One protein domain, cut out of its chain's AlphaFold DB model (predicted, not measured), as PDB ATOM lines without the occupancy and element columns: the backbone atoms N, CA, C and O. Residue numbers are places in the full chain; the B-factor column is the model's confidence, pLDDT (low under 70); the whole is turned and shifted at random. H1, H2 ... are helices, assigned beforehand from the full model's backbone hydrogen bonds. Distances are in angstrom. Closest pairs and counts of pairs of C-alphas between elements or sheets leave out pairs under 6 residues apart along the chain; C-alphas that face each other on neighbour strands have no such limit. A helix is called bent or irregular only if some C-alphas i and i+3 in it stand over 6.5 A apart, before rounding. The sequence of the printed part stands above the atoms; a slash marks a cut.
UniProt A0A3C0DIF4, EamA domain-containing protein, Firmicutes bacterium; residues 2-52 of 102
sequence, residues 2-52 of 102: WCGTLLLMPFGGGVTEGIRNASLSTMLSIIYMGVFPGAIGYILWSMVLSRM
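AT A GLANCE: This is residues 2 to 52 of the 102 residues of the protein "EamA domain-containing protein" of Firmicutes bacterium (UniProt A0A3C0DIF4). The model is a flat, open U with unequal arms: the long helix H3, nearly straight, makes the long arm, the short helix H2 makes the base, and H1 folds back as the shorter arm, with an empty gap between H1 and H3. The three helices do not pack into a core. The printed part has 51 residues with three named helices, in the order H1, H2, H3, and no named strand; the class is all helix. It is only just extended, close to loose, with a radius of gyration of the C-alphas of 14.9 A, and spans 44 by 27 by 7 A.

HOW THE PARTS SIT: H3, residues 24 to 49, was assigned as one helix by its hydrogen bonds but is bent: C-alphas 34 and 37 are 6.6 A apart. Its arms, H3a of residues 24 to 34 and H3b of residues 37 to 49, stand at a shallow tilt of 13 degrees and are near each other, with 7 pairs of C-alphas within 10 A. H2, residues 15 to 20, is only just apart from H3a, the closest C-alphas being 8.3 A from each other. H2 is also apart from H3b. H1, residues 2 to 11, is apart from H2, H3a and H3b. In H2 and H3a every O i to N i+4 pair is within hydrogen-bond range; in H1 4 of 6 are, and in H3b 8 of 9.

IN THESE COORDINATES: H3a begins at C-alpha 24, at (32.440, -36.916, -33.732), and is 15.3 A long. H3b is 16.4 A long and ends at C-alpha 49, at (66.050, -48.954, -35.526). H2 measures 8.6 A. H1 begins at C-alpha 2, at (46.910, -55.485, -42.392), and is 15.0 A long; it is irregular, but only just, with C-alphas 7 and 10 standing 6.9 A apart.

THE WHOLE: The two C-alphas farthest apart are those of Asn 21 and Met 52, at 44.8 A. The printed part has no cut, and the links H1 to H2 and H2 to H3 are tight, with 3 residues each. Residues 2 to 18, 20 to 26 and 28 to 52 stand free. The mean pLDDT of the printed part is 90.5, and no printed residue is under 70.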
ATOM      1  N   TRP A   2      47.841 -55.043 -41.337       75.44
ATOM      2  CA  TRP A   2      46.910 -55.485 -42.392       75.44
ATOM      3  C   TRP A   2      46.415 -56.935 -42.281       75.44
ATOM      4  O   TRP A   2      45.213 -57.160 -42.350       75.44
ATOM      5  N   CYS A   3      47.292 -57.911 -42.018       82.94
ATOM      6  CA  CYS A   3      46.856 -59.302 -41.827       82.94
ATOM      7  C   CYS A   3      45.938 -59.471 -40.606       82.94
ATOM      8  O   CYS A   3      44.984 -60.236 -40.661       82.94
ATOM      9  N   GLY A   4      46.195 -58.730 -39.521       80.62
ATOM     10  CA  GLY A   4      45.344 -58.735 -38.329       80.62
ATOM     11  C   GLY A   4      43.981 -58.098 -38.597       80.62
ATOM     12  O   GLY A   4      42.961 -58.657 -38.215       80.62
ATOM     13  N   THR A   5      43.949 -56.979 -39.327       84.50
ATOM     14  CA  THR A   5      42.698 -56.348 -39.773       84.50
ATOM     15  C   THR A   5      41.875 -57.293 -40.647       84.50
ATOM     16  O   THR A   5      40.679 -57.438 -40.422       84.50
ATOM     17  N   LEU A   6      42.516 -57.981 -41.597       85.88
ATOM     18  CA  LEU A   6      41.859 -58.961 -42.468       85.88
ATOM     19  C   LEU A   6      41.322 -60.167 -41.686       85.88
ATOM     20  O   LEU A   6      40.208 -60.606 -41.948       85.88
ATOM     21  N   LEU A   7      42.070 -60.668 -40.700       88.38
ATOM     22  CA  LEU A   7      41.639 -61.772 -39.829       88.38
ATOM     23  C   LEU A   7      40.459 -61.404 -38.921       88.38
ATOM     24  O   LEU A   7      39.650 -62.267 -38.598       88.38
ATOM     25  N   LEU A   8      40.353 -60.137 -38.513       85.94
ATOM     26  CA  LEU A   8      39.250 -59.642 -37.684       85.94
ATOM     27  C   LEU A   8      38.017 -59.239 -38.504       85.94
ATOM     28  O   LEU A   8      36.922 -59.142 -37.955       85.94
ATOM     29  N   MET A   9      38.170 -59.044 -39.815       85.38
ATOM     30  CA  MET A   9      37.104 -58.609 -40.721       85.38
ATOM     31  C   MET A   9      35.853 -59.515 -40.713       85.38
ATOM     32  O   MET A   9      34.752 -58.965 -40.683       85.38
ATOM     33  N   PRO A  10      35.955 -60.863 -40.650       87.12
ATOM     34  CA  PRO A  10      34.790 -61.750 -40.542       87.12
ATOM     35  C   PRO A  10      33.998 -61.577 -39.239       87.12
ATOM     36  O   PRO A  10      32.806 -61.863 -39.201       87.12
ATOM     37  N   PHE A  11      34.641 -61.082 -38.179       83.88
ATOM     38  CA  PHE A  11      34.013 -60.798 -36.883       83.88
ATOM     39  C   PHE A  11      33.478 -59.356 -36.793       83.88
ATOM     40  O   PHE A  11      32.943 -58.951 -35.764       83.88
ATOM     41  N   GLY A  12      33.593 -58.569 -37.868       79.56
ATOM     42  CA  GLY A  12      33.241 -57.149 -37.927       79.56
ATOM     43  C   GLY A  12      31.780 -56.844 -38.272       79.56
ATOM     44  O   GLY A  12      31.508 -55.767 -38.799       79.56
ATOM     45  N   GLY A  13      30.836 -57.754 -38.006       81.38
ATOM     46  CA  GLY A  13      29.439 -57.668 -38.471       81.38
ATOM     47  C   GLY A  13      28.665 -56.387 -38.105       81.38
ATOM     48  O   GLY A  13      27.658 -56.100 -38.739       81.38
ATOM     49  N   GLY A  14      29.143 -55.591 -37.141       81.69
ATOM     50  CA  GLY A  14      28.558 -54.300 -36.742       81.69
ATOM     51  C   GLY A  14      29.389 -53.063 -37.103       81.69
ATOM     52  O   GLY A  14      29.060 -51.964 -36.667       81.69
ATOM     53  N   VAL A  15      30.478 -53.197 -37.869       83.94
ATOM     54  CA  VAL A  15      31.393 -52.076 -38.166       83.94
ATOM     55  C   VAL A  15      30.702 -50.974 -38.970       83.94
ATOM     56  O   VAL A  15      30.885 -49.795 -38.682       83.94
ATOM     57  N   THR A  16      29.882 -51.332 -39.957       83.50
ATOM     58  CA  THR A  16      29.166 -50.363 -40.803       83.50
ATOM     59  C   THR A  16      28.163 -49.533 -40.005       83.50
ATOM     60  O   THR A  16      28.073 -48.320 -40.195       83.50
ATOM     61  N   GLU A  17      27.442 -50.167 -39.087       85.88
ATOM     62  CA  GLU A  17      26.484 -49.509 -38.201       85.88
ATOM     63  C   GLU A  17      27.194 -48.684 -37.119       85.88
ATOM     64  O   GLU A  17      26.816 -47.541 -36.861       85.88
ATOM     65  N   GLY A  18      28.301 -49.200 -36.580       84.56
ATOM     66  CA  GLY A  18      29.171 -48.481 -35.651       84.56
ATOM     67  C   GLY A  18      29.779 -47.212 -36.253       84.56
ATOM     68  O   GLY A  18      29.834 -46.193 -35.574       84.56
ATOM     69  N   ILE A  19      30.176 -47.236 -37.531       86.00
ATOM     70  CA  ILE A  19      30.682 -46.048 -38.241       86.00
ATOM     71  C   ILE A  19      29.565 -45.023 -38.457       86.00
ATOM     72  O   ILE A  19      29.787 -43.832 -38.249       86.00
ATOM     73  N   ARG A  20      28.367 -45.466 -38.863       86.50
ATOM     74  CA  ARG A  20      27.227 -44.566 -39.109       86.50
ATOM     75  C   ARG A  20      26.740 -43.867 -37.841       86.50
ATOM     76  O   ARG A  20      26.362 -42.704 -37.910       86.50
ATOM     77  N   ASN A  21      26.780 -44.562 -36.708       91.62
ATOM     78  CA  ASN A  21      26.313 -44.045 -35.422       91.62
ATOM     79  C   ASN A  21      27.442 -43.437 -34.569       91.62
ATOM     80  O   ASN A  21      27.204 -43.040 -33.428       91.62
ATOM     81  N   ALA A  22      28.677 -43.375 -35.080       90.25
ATOM     82  CA  ALA A  22      29.816 -42.871 -34.326       90.25
ATOM     83  C   ALA A  22      29.670 -41.374 -34.025       90.25
ATOM     84  O   ALA A  22      29.431 -40.556 -34.914       90.25
ATOM     85  N   SER A  23      29.903 -40.998 -32.767       94.44
ATOM     86  CA  SER A  23      30.026 -39.589 -32.397       94.44
ATOM     87  C   SER A  23      31.270 -38.962 -33.043       94.44
ATOM     88  O   SER A  23      32.268 -39.646 -33.300       94.44
ATOM     89  N   LEU A  24      31.264 -37.639 -33.234       94.06
ATOM     90  CA  LEU A  24      32.440 -36.916 -33.732       94.06
ATOM     91  C   LEU A  24      33.670 -37.136 -32.832       94.06
ATOM     92  O   LEU A  24      34.774 -37.326 -33.334       94.06
ATOM     93  N   SER A  25      33.475 -37.190 -31.509       94.88
ATOM     94  CA  SER A  25      34.545 -37.474 -30.545       94.88
ATOM     95  C   SER A  25      35.170 -38.853 -30.769       94.88
ATOM     96  O   SER A  25      36.391 -39.006 -30.709       94.88
ATOM     97  N   THR A  26      34.347 -39.862 -31.068       93.88
ATOM     98  CA  THR A  26      34.811 -41.218 -31.393       93.88
ATOM     99  C   THR A  26      35.637 -41.208 -32.677       93.88
ATOM    100  O   THR A  26      36.742 -41.746 -32.692       93.88
ATOM    101  N   MET A  27      35.145 -40.546 -33.729       93.50
ATOM    102  CA  MET A  27      35.854 -40.450 -35.009       93.50
ATOM    103  C   MET A  27      37.216 -39.761 -34.846       93.50
ATOM    104  O   MET A  27      38.234 -40.277 -35.308       93.50
ATOM    105  N   LEU A  28      37.257 -38.636 -34.125       96.06
ATOM    106  CA  LEU A  28      38.497 -37.913 -33.840       96.06
ATOM    107  C   LEU A  28      39.483 -38.757 -33.027       96.06
ATOM    108  O   LEU A  28      40.673 -38.749 -33.325       96.06
ATOM    109  N   SER A  29      38.999 -39.529 -32.052       94.62
ATOM    110  CA  SER A  29      39.844 -40.424 -31.247       94.62
ATOM    111  C   SER A  29      40.472 -41.535 -32.092       94.62
ATOM    112  O   SER A  29      41.658 -41.830 -31.939       94.62
ATOM    113  N   ILE A  30      39.708 -42.124 -33.020       93.12
ATOM    114  CA  ILE A  30      40.206 -43.146 -33.953       93.12
ATOM    115  C   ILE A  30      41.264 -42.550 -34.884       93.12
ATOM    116  O   ILE A  30      42.333 -43.139 -35.051       93.12
ATOM    117  N   ILE A  31      40.994 -41.375 -35.463       94.81
ATOM    118  CA  ILE A  31      41.952 -40.678 -36.331       94.81
ATOM    119  C   ILE A  31      43.228 -40.354 -35.550       94.81
ATOM    120  O   ILE A  31      44.324 -40.647 -36.023       94.81
ATOM    121  N   TYR A  32      43.099 -39.819 -34.335       95.06
ATOM    122  CA  TYR A  32      44.231 -39.519 -33.464       95.06
ATOM    123  C   TYR A  32      45.090 -40.763 -33.194       95.06
ATOM    124  O   TYR A  32      46.299 -40.728 -33.422       95.06
ATOM    125  N   MET A  33      44.471 -41.878 -32.794       94.81
ATOM    126  CA  MET A  33      45.149 -43.162 -32.561       94.81
ATOM    127  C   MET A  33      45.834 -43.696 -33.832       94.81
ATOM    128  O   MET A  33      46.959 -44.190 -33.778       94.81
ATOM    129  N   GLY A  34      45.180 -43.584 -34.989       93.31
ATOM    130  CA  GLY A  34      45.744 -44.034 -36.261       93.31
ATOM    131  C   GLY A  34      46.945 -43.200 -36.709       93.31
ATOM    132  O   GLY A  34      47.936 -43.749 -37.190       93.31
ATOM    133  N   VAL A  35      46.881 -41.880 -36.532       96.12
ATOM    134  CA  VAL A  35      47.918 -40.954 -37.006       96.12
ATOM    135  C   VAL A  35      49.108 -40.907 -36.051       96.12
ATOM    136  O   VAL A  35      50.239 -41.102 -36.492       96.12
ATOM    137  N   PHE A  36      48.881 -40.663 -34.758       95.12
ATOM    138  CA  PHE A  36      49.964 -40.389 -33.812       95.12
ATOM    139  C   PHE A  36      50.697 -41.663 -33.364       95.12
ATOM    140  O   PHE A  36      51.822 -41.880 -33.820       95.12
ATOM    141  N   PRO A  37      50.127 -42.542 -32.517       91.75
ATOM    142  CA  PRO A  37      50.835 -43.754 -32.111       91.75
ATOM    143  C   PRO A  37      50.931 -44.783 -33.247       91.75
ATOM    144  O   PRO A  37      51.900 -45.537 -33.294       91.75
ATOM    145  N   GLY A  38      49.970 -44.795 -34.180       92.12
ATOM    146  CA  GLY A  38      50.003 -45.641 -35.371       92.12
ATOM    147  C   GLY A  38      51.071 -45.203 -36.375       92.12
ATOM    148  O   GLY A  38      52.170 -45.744 -36.394       92.12
ATOM    149  N   ALA A  39      50.768 -44.244 -37.247       93.69
ATOM    150  CA  ALA A  39      51.660 -43.895 -38.352       93.69
ATOM    151  C   ALA A  39      52.971 -43.238 -37.882       93.69
ATOM    152  O   ALA A  39      54.056 -43.741 -38.186       93.69
ATOM    153  N   ILE A  40      52.884 -42.137 -37.128       96.62
ATOM    154  CA  ILE A  40      54.063 -41.366 -36.701       96.62
ATOM    155  C   ILE A  40      54.948 -42.215 -35.781       96.62
ATOM    156  O   ILE A  40      56.156 -42.299 -36.007       96.62
ATOM    157  N   GLY A  41      54.355 -42.895 -34.797       94.44
ATOM    158  CA  GLY A  41      55.071 -43.783 -33.879       94.44
ATOM    159  C   GLY A  41      55.866 -44.873 -34.603       94.44
ATOM    160  O   GLY A  41      57.058 -45.038 -34.340       94.44
ATOM    161  N   TYR A  42      55.255 -45.567 -35.569       92.75
ATOM    162  CA  TYR A  42      55.952 -46.597 -36.349       92.75
ATOM    163  C   TYR A  42      57.067 -46.036 -37.236       92.75
ATOM    164  O   TYR A  42      58.122 -46.666 -37.347       92.75
ATOM    165  N   ILE A  43      56.865 -44.869 -37.853       96.00
ATOM    166  CA  ILE A  43      57.904 -44.222 -38.669       96.00
ATOM    167  C   ILE A  43      59.105 -43.864 -37.792       96.00
ATOM    168  O   ILE A  43      60.235 -44.223 -38.127       96.00
ATOM    169  N   LEU A  44      58.868 -43.214 -36.649       96.00
ATOM    170  CA  LEU A  44      59.928 -42.859 -35.705       96.00
ATOM    171  C   LEU A  44      60.645 -44.105 -35.184       96.00
ATOM    172  O   LEU A  44      61.871 -44.126 -35.123       96.00
ATOM    173  N   TRP A  45      59.903 -45.169 -34.880       95.50
ATOM    174  CA  TRP A  45      60.492 -46.434 -34.456       95.50
ATOM    175  C   TRP A  45      61.398 -47.039 -35.534       95.50
ATOM    176  O   TRP A  45      62.533 -47.417 -35.250       95.50
ATOM    177  N   SER A  46      60.947 -47.055 -36.790       95.06
ATOM    178  CA  SER A  46      61.765 -47.506 -37.920       95.06
ATOM    179  C   SER A  46      63.023 -46.647 -38.100       95.06
ATOM    180  O   SER A  46      64.107 -47.186 -38.330       95.06
ATOM    181  N   MET A  47      62.908 -45.327 -37.928       96.12
ATOM    182  CA  MET A  47      64.046 -44.405 -37.963       96.12
ATOM    183  C   MET A  47      65.038 -44.618 -36.814       96.12
ATOM    184  O   MET A  47      66.235 -44.424 -37.004       96.12
ATOM    185  N   VAL A  48      64.571 -44.991 -35.623       95.81
ATOM    186  CA  VAL A  48      65.452 -45.308 -34.491       95.81
ATOM    187  C   VAL A  48      66.178 -46.625 -34.748       95.81
ATOM    188  O   VAL A  48      67.397 -46.691 -34.594       95.81
ATOM    189  N   LEU A  49      65.463 -47.650 -35.212       95.94
ATOM    190  CA  LEU A  49      66.050 -48.954 -35.526       95.94
ATOM    191  C   LEU A  49      67.078 -48.904 -36.662       95.94
ATOM    192  O   LEU A  49      67.974 -49.743 -36.702       95.94
ATOM    193  N   SER A  50      66.995 -47.924 -37.567       95.88
ATOM    194  CA  SER A  50      68.027 -47.725 -38.592       95.88
ATOM    195  C   SER A  50      69.297 -47.047 -38.065       95.88
ATOM    196  O   SER A  50      70.319 -47.059 -38.748       95.88
ATOM    197  N   ARG A  51      69.254 -46.463 -36.859       94.06
ATOM    198  CA  ARG A  51      70.359 -45.692 -36.260       94.06
ATOM    199  C   ARG A  51      70.994 -46.363 -35.045       94.06
ATOM    200  O   ARG A  51      72.098 -45.979 -34.669       94.06
ATOM    201  N   MET A  52      70.327 -47.329 -34.417       93.56
ATOM    202  CA  MET A  52      70.859 -48.050 -33.260       93.56
ATOM    203  C   MET A  52      70.321 -49.486 -33.162       93.56
ATOM    204  O   MET A  52      69.255 -49.781 -33.704       93.56
TER     205      MET A  52